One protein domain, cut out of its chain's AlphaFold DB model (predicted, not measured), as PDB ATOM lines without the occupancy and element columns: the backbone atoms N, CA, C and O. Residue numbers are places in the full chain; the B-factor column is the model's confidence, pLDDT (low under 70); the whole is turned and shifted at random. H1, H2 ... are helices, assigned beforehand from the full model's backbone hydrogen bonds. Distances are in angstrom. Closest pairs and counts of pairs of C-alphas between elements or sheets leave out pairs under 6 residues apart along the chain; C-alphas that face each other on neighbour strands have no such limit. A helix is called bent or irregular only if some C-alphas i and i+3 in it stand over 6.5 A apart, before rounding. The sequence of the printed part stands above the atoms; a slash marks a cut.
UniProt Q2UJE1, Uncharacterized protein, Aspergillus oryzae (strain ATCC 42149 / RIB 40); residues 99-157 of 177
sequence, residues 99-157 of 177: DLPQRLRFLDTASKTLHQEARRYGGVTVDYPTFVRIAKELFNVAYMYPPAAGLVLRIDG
ATOM      1  N   ASP A  99     285.739 134.170 353.085       86.00
ATOM      2  CA  ASP A  99     287.087 134.063 352.521       86.00
ATOM      3  C   ASP A  99     287.887 132.910 353.154       86.00
ATOM      4  O   ASP A  99     288.406 133.020 354.270       86.00
ATOM      5  N   LEU A 100     287.981 131.787 352.434       86.81
ATOM      6  CA  LEU A 100     288.738 130.600 352.843       86.81
ATOM      7  C   LEU A 100     290.212 130.906 353.193       86.81
ATOM      8  O   LEU A 100     290.644 130.519 354.282       86.81
ATOM      9  N   PRO A 101     291.009 131.607 352.358       87.62
ATOM     10  CA  PRO A 101     292.407 131.895 352.686       87.62
ATOM     11  C   PRO A 101     292.570 132.766 353.938       87.62
ATOM     12  O   PRO A 101     293.498 132.536 354.716       87.62
ATOM     13  N   GLN A 102     291.683 133.733 354.196       89.25
ATOM     14  CA  GLN A 102     291.700 134.480 355.459       89.25
ATOM     15  C   GLN A 102     291.415 133.574 356.664       89.25
ATOM     16  O   GLN A 102     292.091 133.689 357.689       89.25
ATOM     17  N   ARG A 103     290.465 132.640 356.549       86.56
ATOM     18  CA  ARG A 103     290.156 131.682 357.623       86.56
ATOM     19  C   ARG A 103     291.300 130.709 357.891       86.56
ATOM     20  O   ARG A 103     291.606 130.452 359.052       86.56
ATOM     21  N   LEU A 104     291.979 130.234 356.849       89.75
ATOM     22  CA  LEU A 104     293.169 129.394 356.998       89.75
ATOM     23  C   LEU A 104     294.322 130.154 357.673       89.75
ATOM     24  O   LEU A 104     294.964 129.603 358.563       89.75
ATOM     25  N   ARG A 105     294.533 131.437 357.345       90.94
ATOM     26  CA  ARG A 105     295.525 132.284 358.038       90.94
ATOM     27  C   ARG A 105     295.197 132.497 359.516       90.94
ATOM     28  O   ARG A 105     296.095 132.500 360.361       90.94
ATOM     29  N   PHE A 106     293.915 132.652 359.834       90.06
ATOM     30  CA  PHE A 106     293.469 132.705 361.223       90.06
ATOM     31  C   PHE A 106     293.757 131.383 361.944       90.06
ATOM     32  O   PHE A 106     294.325 131.398 363.033       90.06
ATOM     33  N   LEU A 107     293.431 130.248 361.316       90.88
ATOM     34  CA  LEU A 107     293.722 128.925 361.861       90.88
ATOM     35  C   LEU A 107     295.221 128.745 362.112       90.88
ATOM     36  O   LEU A 107     295.587 128.288 363.186       90.88
ATOM     37  N   ASP A 108     296.088 129.132 361.179       91.50
ATOM     38  CA  ASP A 108     297.539 129.013 361.362       91.50
ATOM     39  C   ASP A 108     298.017 129.798 362.593       91.50
ATOM     40  O   ASP A 108     298.775 129.266 363.404       91.50
ATOM     41  N   THR A 109     297.493 131.010 362.799       93.06
ATOM     42  CA  THR A 109     297.807 131.847 363.970       93.06
ATOM     43  C   THR A 109     297.267 131.254 365.279       93.06
ATOM     44  O   THR A 109     297.972 131.233 366.287       93.06
ATOM     45  N   ALA A 110     296.029 130.753 365.279       90.56
ATOM     46  CA  ALA A 110     295.338 130.273 366.480       90.56
ATOM     47  C   ALA A 110     295.605 128.790 366.810       90.56
ATOM     48  O   ALA A 110     295.318 128.334 367.916       90.56
ATOM     49  N   SER A 111     296.157 128.026 365.866       90.31
ATOM     50  CA  SER A 111     296.271 126.560 365.908       90.31
ATOM     51  C   SER A 111     296.945 126.017 367.166       90.31
ATOM     52  O   SER A 111     296.473 125.037 367.741       90.31
ATOM     53  N   LYS A 112     298.036 126.648 367.617       90.62
ATOM     54  CA  LYS A 112     298.766 126.233 368.825       90.62
ATOM     55  C   LYS A 112     297.905 126.364 370.075       90.62
ATOM     56  O   LYS A 112     297.840 125.427 370.866       90.62
ATOM     57  N   THR A 113     297.227 127.498 370.220       91.38
ATOM     58  CA  THR A 113     296.346 127.777 371.358       91.38
ATOM     59  C   THR A 113     295.155 126.827 371.355       91.38
ATOM     60  O   THR A 113     294.888 126.190 372.369       91.38
ATOM     61  N   LEU A 114     294.513 126.642 370.195       89.06
ATOM     62  CA  LEU A 114     293.393 125.711 370.034       89.06
ATOM     63  C   LEU A 114     293.789 124.276 370.389       89.06
ATOM     64  O   LEU A 114     293.043 123.584 371.072       89.06
ATOM     65  N   HIS A 115     294.972 123.827 369.966       88.75
ATOM     66  CA  HIS A 115     295.445 122.487 370.290       88.75
ATOM     67  C   HIS A 115     295.707 122.312 371.793       88.75
ATOM     68  O   HIS A 115     295.310 121.304 372.375       88.75
ATOM     69  N   GLN A 116     296.352 123.290 372.436       89.44
ATOM     70  CA  GLN A 116     296.607 123.258 373.880       89.44
ATOM     71  C   GLN A 116     295.305 123.258 374.683       89.44
ATOM     72  O   GLN A 116     295.157 122.479 375.625       89.44
ATOM     73  N   GLU A 117     294.351 124.093 374.287       89.00
ATOM     74  CA  GLU A 117     293.036 124.170 374.909       89.00
ATOM     75  C   GLU A 117     292.255 122.863 374.728       89.00
ATOM     76  O   GLU A 117     291.749 122.299 375.698       89.00
ATOM     77  N   ALA A 118     292.257 122.304 373.518       85.81
ATOM     78  CA  ALA A 118     291.606 121.033 373.230       85.81
ATOM     79  C   ALA A 118     292.218 119.860 374.017       85.81
ATOM     80  O   ALA A 118     291.488 118.974 374.461       85.81
ATOM     81  N   ARG A 119     293.537 119.862 374.256       87.50
ATOM     82  CA  ARG A 119     294.183 118.878 375.143       87.50
ATOM     83  C   ARG A 119     293.788 119.078 376.602       87.50
ATOM     84  O   ARG A 119     293.572 118.097 377.307       87.50
ATOM     85  N   ARG A 120     293.681 120.330 377.055       85.19
ATOM     86  CA  ARG A 120     293.336 120.668 378.443       85.19
ATOM     87  C   ARG A 120     291.951 120.161 378.837       85.19
ATOM     88  O   ARG A 120     291.791 119.663 379.943       85.19
ATOM     89  N   TYR A 121     290.981 120.258 377.932       79.75
ATOM     90  CA  TYR A 121     289.621 119.756 378.153       79.75
ATOM     91  C   TYR A 121     289.446 118.269 377.802       79.75
ATOM     92  O   TYR A 121     288.330 117.765 377.820       79.75
ATOM     93  N   GLY A 122     290.529 117.558 377.467       73.44
ATOM     94  CA  GLY A 122     290.477 116.141 377.096       73.44
ATOM     95  C   GLY A 122     289.820 115.863 375.738       73.44
ATOM     96  O   GLY A 122     289.552 114.711 375.419       73.44
ATOM     97  N   GLY A 123     289.577 116.894 374.923       72.25
ATOM     98  CA  GLY A 123     288.895 116.769 373.633       72.25
ATOM     99  C   GLY A 123     289.779 116.248 372.499       72.25
ATOM    100  O   GLY A 123     289.260 115.787 371.485       72.25
ATOM    101  N   VAL A 124     291.108 116.315 372.635       76.31
ATOM    102  CA  VAL A 124     292.044 115.917 371.573       76.31
ATOM    103  C   VAL A 124     293.257 115.182 372.142       76.31
ATOM    104  O   VAL A 124     293.997 115.724 372.959       76.31
ATOM    105  N   THR A 125     293.500 113.967 371.645       85.31
ATOM    106  CA  THR A 125     294.690 113.148 371.948       85.31
ATOM    107  C   THR A 125     295.728 113.145 370.825       85.31
ATOM    108  O   THR A 125     296.831 112.646 371.024       85.31
ATOM    109  N   VAL A 126     295.393 113.694 369.652       85.50
ATOM    110  CA  VAL A 126     296.270 113.674 368.475       85.50
ATOM    111  C   VAL A 126     297.401 114.695 368.572       85.50
ATOM    112  O   VAL A 126     297.240 115.752 369.179       85.50
ATOM    113  N   ASP A 127     298.527 114.403 367.922       90.75
ATOM    114  CA  ASP A 127     299.675 115.310 367.857       90.75
ATOM    115  C   ASP A 127     299.347 116.616 367.120       90.75
ATOM    116  O   ASP A 127     298.546 116.643 366.182       90.75
ATOM    117  N   TYR A 128     300.039 117.698 367.484       90.31
ATOM    118  CA  TYR A 128     299.885 119.022 366.871       90.31
ATOM    119  C   TYR A 128     299.893 119.043 365.324       90.31
ATOM    120  O   TYR A 128     298.969 119.620 364.746       90.31
ATOM    121  N   PRO A 129     300.866 118.438 364.607       91.06
ATOM    122  CA  PRO A 129     300.852 118.443 363.142       91.06
ATOM    123  C   PRO A 129     299.616 117.739 362.566       91.06
ATOM    124  O   PRO A 129     299.034 118.201 361.584       91.06
ATOM    125  N   THR A 130     299.177 116.657 363.207       90.50
ATOM    126  CA  THR A 130     297.972 115.916 362.825       90.50
ATOM    127  C   THR A 130     296.719 116.748 363.075       90.50
ATOM    128  O   THR A 130     295.860 116.831 362.200       90.50
ATOM    129  N   PHE A 131     296.644 117.431 364.219       90.62
ATOM    130  CA  PHE A 131     295.566 118.360 364.548       90.62
ATOM    131  C   PHE A 131     295.419 119.460 363.489       90.62
ATOM    132  O   PHE A 131     294.325 119.673 362.968       90.62
ATOM    133  N   VAL A 132     296.520 120.121 363.114       91.81
ATOM    134  CA  VAL A 132     296.498 121.191 362.105       91.81
ATOM    135  C   VAL A 132     296.073 120.660 360.740       91.81
ATOM    136  O   VAL A 132     295.281 121.306 360.055       91.81
ATOM    137  N   ARG A 133     296.566 119.481 360.343       92.56
ATOM    138  CA  ARG A 133     296.180 118.851 359.075       92.56
ATOM    139  C   ARG A 133     294.676 118.584 359.024       92.56
ATOM    140  O   ARG A 133     294.027 119.014 358.075       92.56
ATOM    141  N   ILE A 134     294.126 117.959 360.067       89.19
ATOM    142  CA  ILE A 134     292.688 117.673 360.172       89.19
ATOM    143  C   ILE A 134     291.881 118.972 360.148       89.19
ATOM    144  O   ILE A 134     290.905 119.074 359.413       89.19
ATOM    145  N   ALA A 135     292.302 119.993 360.896       89.31
ATOM    146  CA  ALA A 135     291.609 121.275 360.917       89.31
ATOM    147  C   ALA A 135     291.558 121.920 359.519       89.31
ATOM    148  O   ALA A 135     290.497 122.366 359.089       89.31
ATOM    149  N   LYS A 136     292.667 121.920 358.771       91.38
ATOM    150  CA  LYS A 136     292.704 122.445 357.394       91.38
ATOM    151  C   LYS A 136     291.812 121.647 356.444       91.38
ATOM    152  O   LYS A 136     291.090 122.242 355.646       91.38
ATOM    153  N   GLU A 137     291.839 120.319 356.542       89.00
ATOM    154  CA  GLU A 137     290.959 119.442 355.761       89.00
ATOM    155  C   GLU A 137     289.480 119.727 356.063       89.00
ATOM    156  O   GLU A 137     288.690 119.865 355.130       89.00
ATOM    157  N   LEU A 138     289.112 119.923 357.333       87.81
ATOM    158  CA  LEU A 138     287.747 120.278 357.735       87.81
ATOM    159  C   LEU A 138     287.290 121.611 357.138       87.81
ATOM    160  O   LEU A 138     286.164 121.697 356.655       87.81
ATOM    161  N   PHE A 139     288.153 122.633 357.119       87.44
ATOM    162  CA  PHE A 139     287.843 123.892 356.438       87.44
ATOM    163  C   PHE A 139     287.600 123.668 354.943       87.44
ATOM    164  O   PHE A 139     286.594 124.130 354.417       87.44
ATOM    165  N   ASN A 140     288.453 122.909 354.256       86.62
ATOM    166  CA  ASN A 140     288.236 122.625 352.837       86.62
ATOM    167  C   ASN A 140     286.906 121.894 352.597       86.62
ATOM    168  O   ASN A 140     286.131 122.300 351.733       86.62
ATOM    169  N   VAL A 141     286.603 120.864 353.390       85.94
ATOM    170  CA  VAL A 141     285.351 120.100 353.276       85.94
ATOM    171  C   VAL A 141     284.137 120.986 353.540       85.94
ATOM    172  O   VAL A 141     283.190 120.947 352.759       85.94
ATOM    173  N   ALA A 142     284.174 121.823 354.578       83.88
ATOM    174  CA  ALA A 142     283.067 122.706 354.936       83.88
ATOM    175  C   ALA A 142     282.741 123.728 353.836       83.88
ATOM    176  O   ALA A 142     281.582 124.093 353.664       83.88
ATOM    177  N   TYR A 143     283.746 124.187 353.088       84.00
ATOM    178  CA  TYR A 143     283.561 125.121 351.974       84.00
ATOM    179  C   TYR A 143     283.175 124.428 350.657       84.00
ATOM    180  O   TYR A 143     282.604 125.069 349.778       84.00
ATOM    181  N   MET A 144     283.460 123.129 350.507       82.12
ATOM    182  CA  MET A 144     283.115 122.355 349.308       82.12
ATOM    183  C   MET A 144     281.735 121.697 349.394       82.12
ATOM    184  O   MET A 144     281.040 121.602 348.383       82.12
ATOM    185  N   TYR A 145     281.332 121.243 350.581       80.12
ATOM    186  CA  TYR A 145     280.131 120.435 350.772       80.12
ATOM    187  C   TYR A 145     279.240 121.015 351.875       80.12
ATOM    188  O   TYR A 145     279.748 121.482 352.896       80.12
ATOM    189  N   PRO A 146     277.908 120.973 351.706       75.69
ATOM    190  CA  PRO A 146     276.993 121.323 352.782       75.69
ATOM    191  C   PRO A 146     277.095 120.301 353.929       75.69
ATOM    192  O   PRO A 146     277.367 119.119 353.682       75.69
ATOM    193  N   PRO A 147     276.881 120.726 355.184       71.19
ATOM    194  CA  PRO A 147     276.943 119.825 356.325       71.19
ATOM    195  C   PRO A 147     275.852 118.750 356.224       71.19
ATOM    196  O   PRO A 147     274.703 119.025 355.881       71.19
ATOM    197  N   ALA A 148     276.193 117.502 356.550       66.06
ATOM    198  CA  ALA A 148     275.204 116.431 356.579       66.06
ATOM    199  C   ALA A 148     274.193 116.696 357.709       66.06
ATOM    200  O   ALA A 148     274.556 116.682 358.886       66.06
ATOM    201  N   ALA A 149     272.919 116.904 357.361       58.75
ATOM    202  CA  ALA A 149     271.858 117.262 358.313       58.75
ATOM    203  C   ALA A 149     271.748 116.291 359.510       58.75
ATOM    204  O   ALA A 149     271.471 116.712 360.632       58.75
ATOM    205  N   GLY A 150     272.038 115.001 359.301       53.56
ATOM    206  CA  GLY A 150     272.014 113.980 360.354       53.56
ATOM    207  C   GLY A 150     273.145 114.073 361.389       53.56
ATOM    208  O   GLY A 150     273.003 113.522 362.478       53.56
ATOM    209  N   LEU A 151     274.251 114.764 361.082       53.22
ATOM    210  CA  LEU A 151     275.341 114.986 362.039       53.22
ATOM    211  C   LEU A 151     275.058 116.177 362.954       53.22
ATOM    212  O   LEU A 151     275.392 116.111 364.131       53.22
ATOM    213  N   VAL A 152     274.401 117.228 362.453       53.94
ATOM    214  CA  VAL A 152     274.115 118.427 363.259       53.94
ATOM    215  C   VAL A 152     273.039 118.158 364.313       53.94
ATOM    216  O   VAL A 152     273.194 118.571 365.457       53.94
ATOM    217  N   LEU A 153     272.017 117.361 363.983       49.44
ATOM    218  CA  LEU A 153     270.967 116.965 364.934       49.44
ATOM    219  C   LEU A 153     271.495 116.145 366.127       49.44
ATOM    220  O   LEU A 153     270.889 116.151 367.193       49.44
ATOM    221  N   ARG A 154     272.632 115.451 365.979       45.41
ATOM    222  CA  ARG A 154     273.263 114.706 367.086       45.41
ATOM    223  C   ARG A 154     274.046 115.594 368.050       45.41
ATOM    224  O   ARG A 154     274.308 115.157 369.164       45.41
ATOM    225  N   ILE A 155     274.411 116.805 367.631       51.34
ATOM    226  CA  ILE A 155     275.134 117.769 368.470       51.34
ATOM    227  C   ILE A 155     274.174 118.434 369.472       51.34
ATOM    228  O   ILE A 155     274.585 118.769 370.574       51.34
ATOM    229  N   ASP A 156     272.893 118.572 369.122       49.25
ATOM    230  CA  ASP A 156     271.880 119.222 369.969       49.25
ATOM    231  C   ASP A 156     271.293 118.285 371.050       49.25
ATOM    232  O   ASP A 156     270.731 118.730 372.045       49.25
ATOM    233  N   GLY A 157     271.432 116.963 370.874       46.00
ATOM    234  CA  GLY A 157     270.760 115.952 371.704       46.00
ATOM    235  C   GLY A 157     271.651 115.108 372.621       46.00
ATOM    236  O   GLY A 157     271.141 114.189 373.259       46.00
TER     237      GLY A 157
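This is residues 99 to 157 of the 177 residues of an uncharacterized protein of Aspergillus oryzae (strain ATCC 42149 / RIB 40) (UniProt Q2UJE1). The longest helix, H1, bends into two arms, and H2 runs side by side with its first arm, H1a, back in the opposite direction, while the second arm, H1b, turns away steeply near the beginning of H2. At the far end of H2 the chain goes on into residues 144 to 157, which stick out free and hold the short helix H3. The printed part has 59 residues with three named helices, in the order H1, H2, H3, and no named strand; its class is all helix. The whole is loose, with a radius of gyration of the C-alphas of 13.0 A, and flat, spanning 30 by 29 by 15 A.

Begin with H1, residues 100 to 120, which by its hydrogen bonds was assigned as one helix but is bent: C-alphas 109 and 112 are 7.5 A apart. Its arms, H1a at residues 100 to 109 and H1b at residues 112 to 120, stand at a steep tilt of 66 degrees. Look next at H2, residues 128 to 144, which touches H1a, their closest C-alphas being those of Leu 104 and Lys 136, 7.0 A apart. H1a and H2 run opposite ways at a shallow tilt of 17 degrees. H1b and H2 only just touch, with 3 pairs of C-alphas within 8 A, and H2 does so with residues 128 to 131 alone; the closest C-alphas are those of His 115 and Tyr 128, 6.6 A apart. Their lines are about perpendicular, at 74 degrees. H3, residues 149 to 156, is apart from H1a, H1b and H2. In H1a, H1b and H2 every O i to N i+4 pair is within hydrogen-bond range; in H3 1 of 4 is, beside 3 of 5 O i to N i+3 pairs.

Find C-alpha 100 at (288.738, 130.600, 352.843); from there H1a runs 14.4 A to C-alpha 109, and H1b runs 12.4 A from C-alpha 112 to C-alpha 120. Find C-alpha 128 at (299.885, 119.022, 366.871), where H2 begins its 24.5 A to C-alpha 144. H3 covers 11.8 A and ends with C-alpha 156 at (271.880, 119.222, 369.969).

Look at Pro 101 and Gly 157 for the two C-alphas farthest apart, 32.9 A. The printed part has no cut. The link from H1 to H2 is short, with 7 residues, and that from H2 to H3 is tight, with 4. Without residues 144 to 157, the body of 45 residues spans 30 by 18 by 16 A. The mean pLDDT of the printed part is 81.0, and residues 148 to 157 are under 70; H3 has a mean of 52.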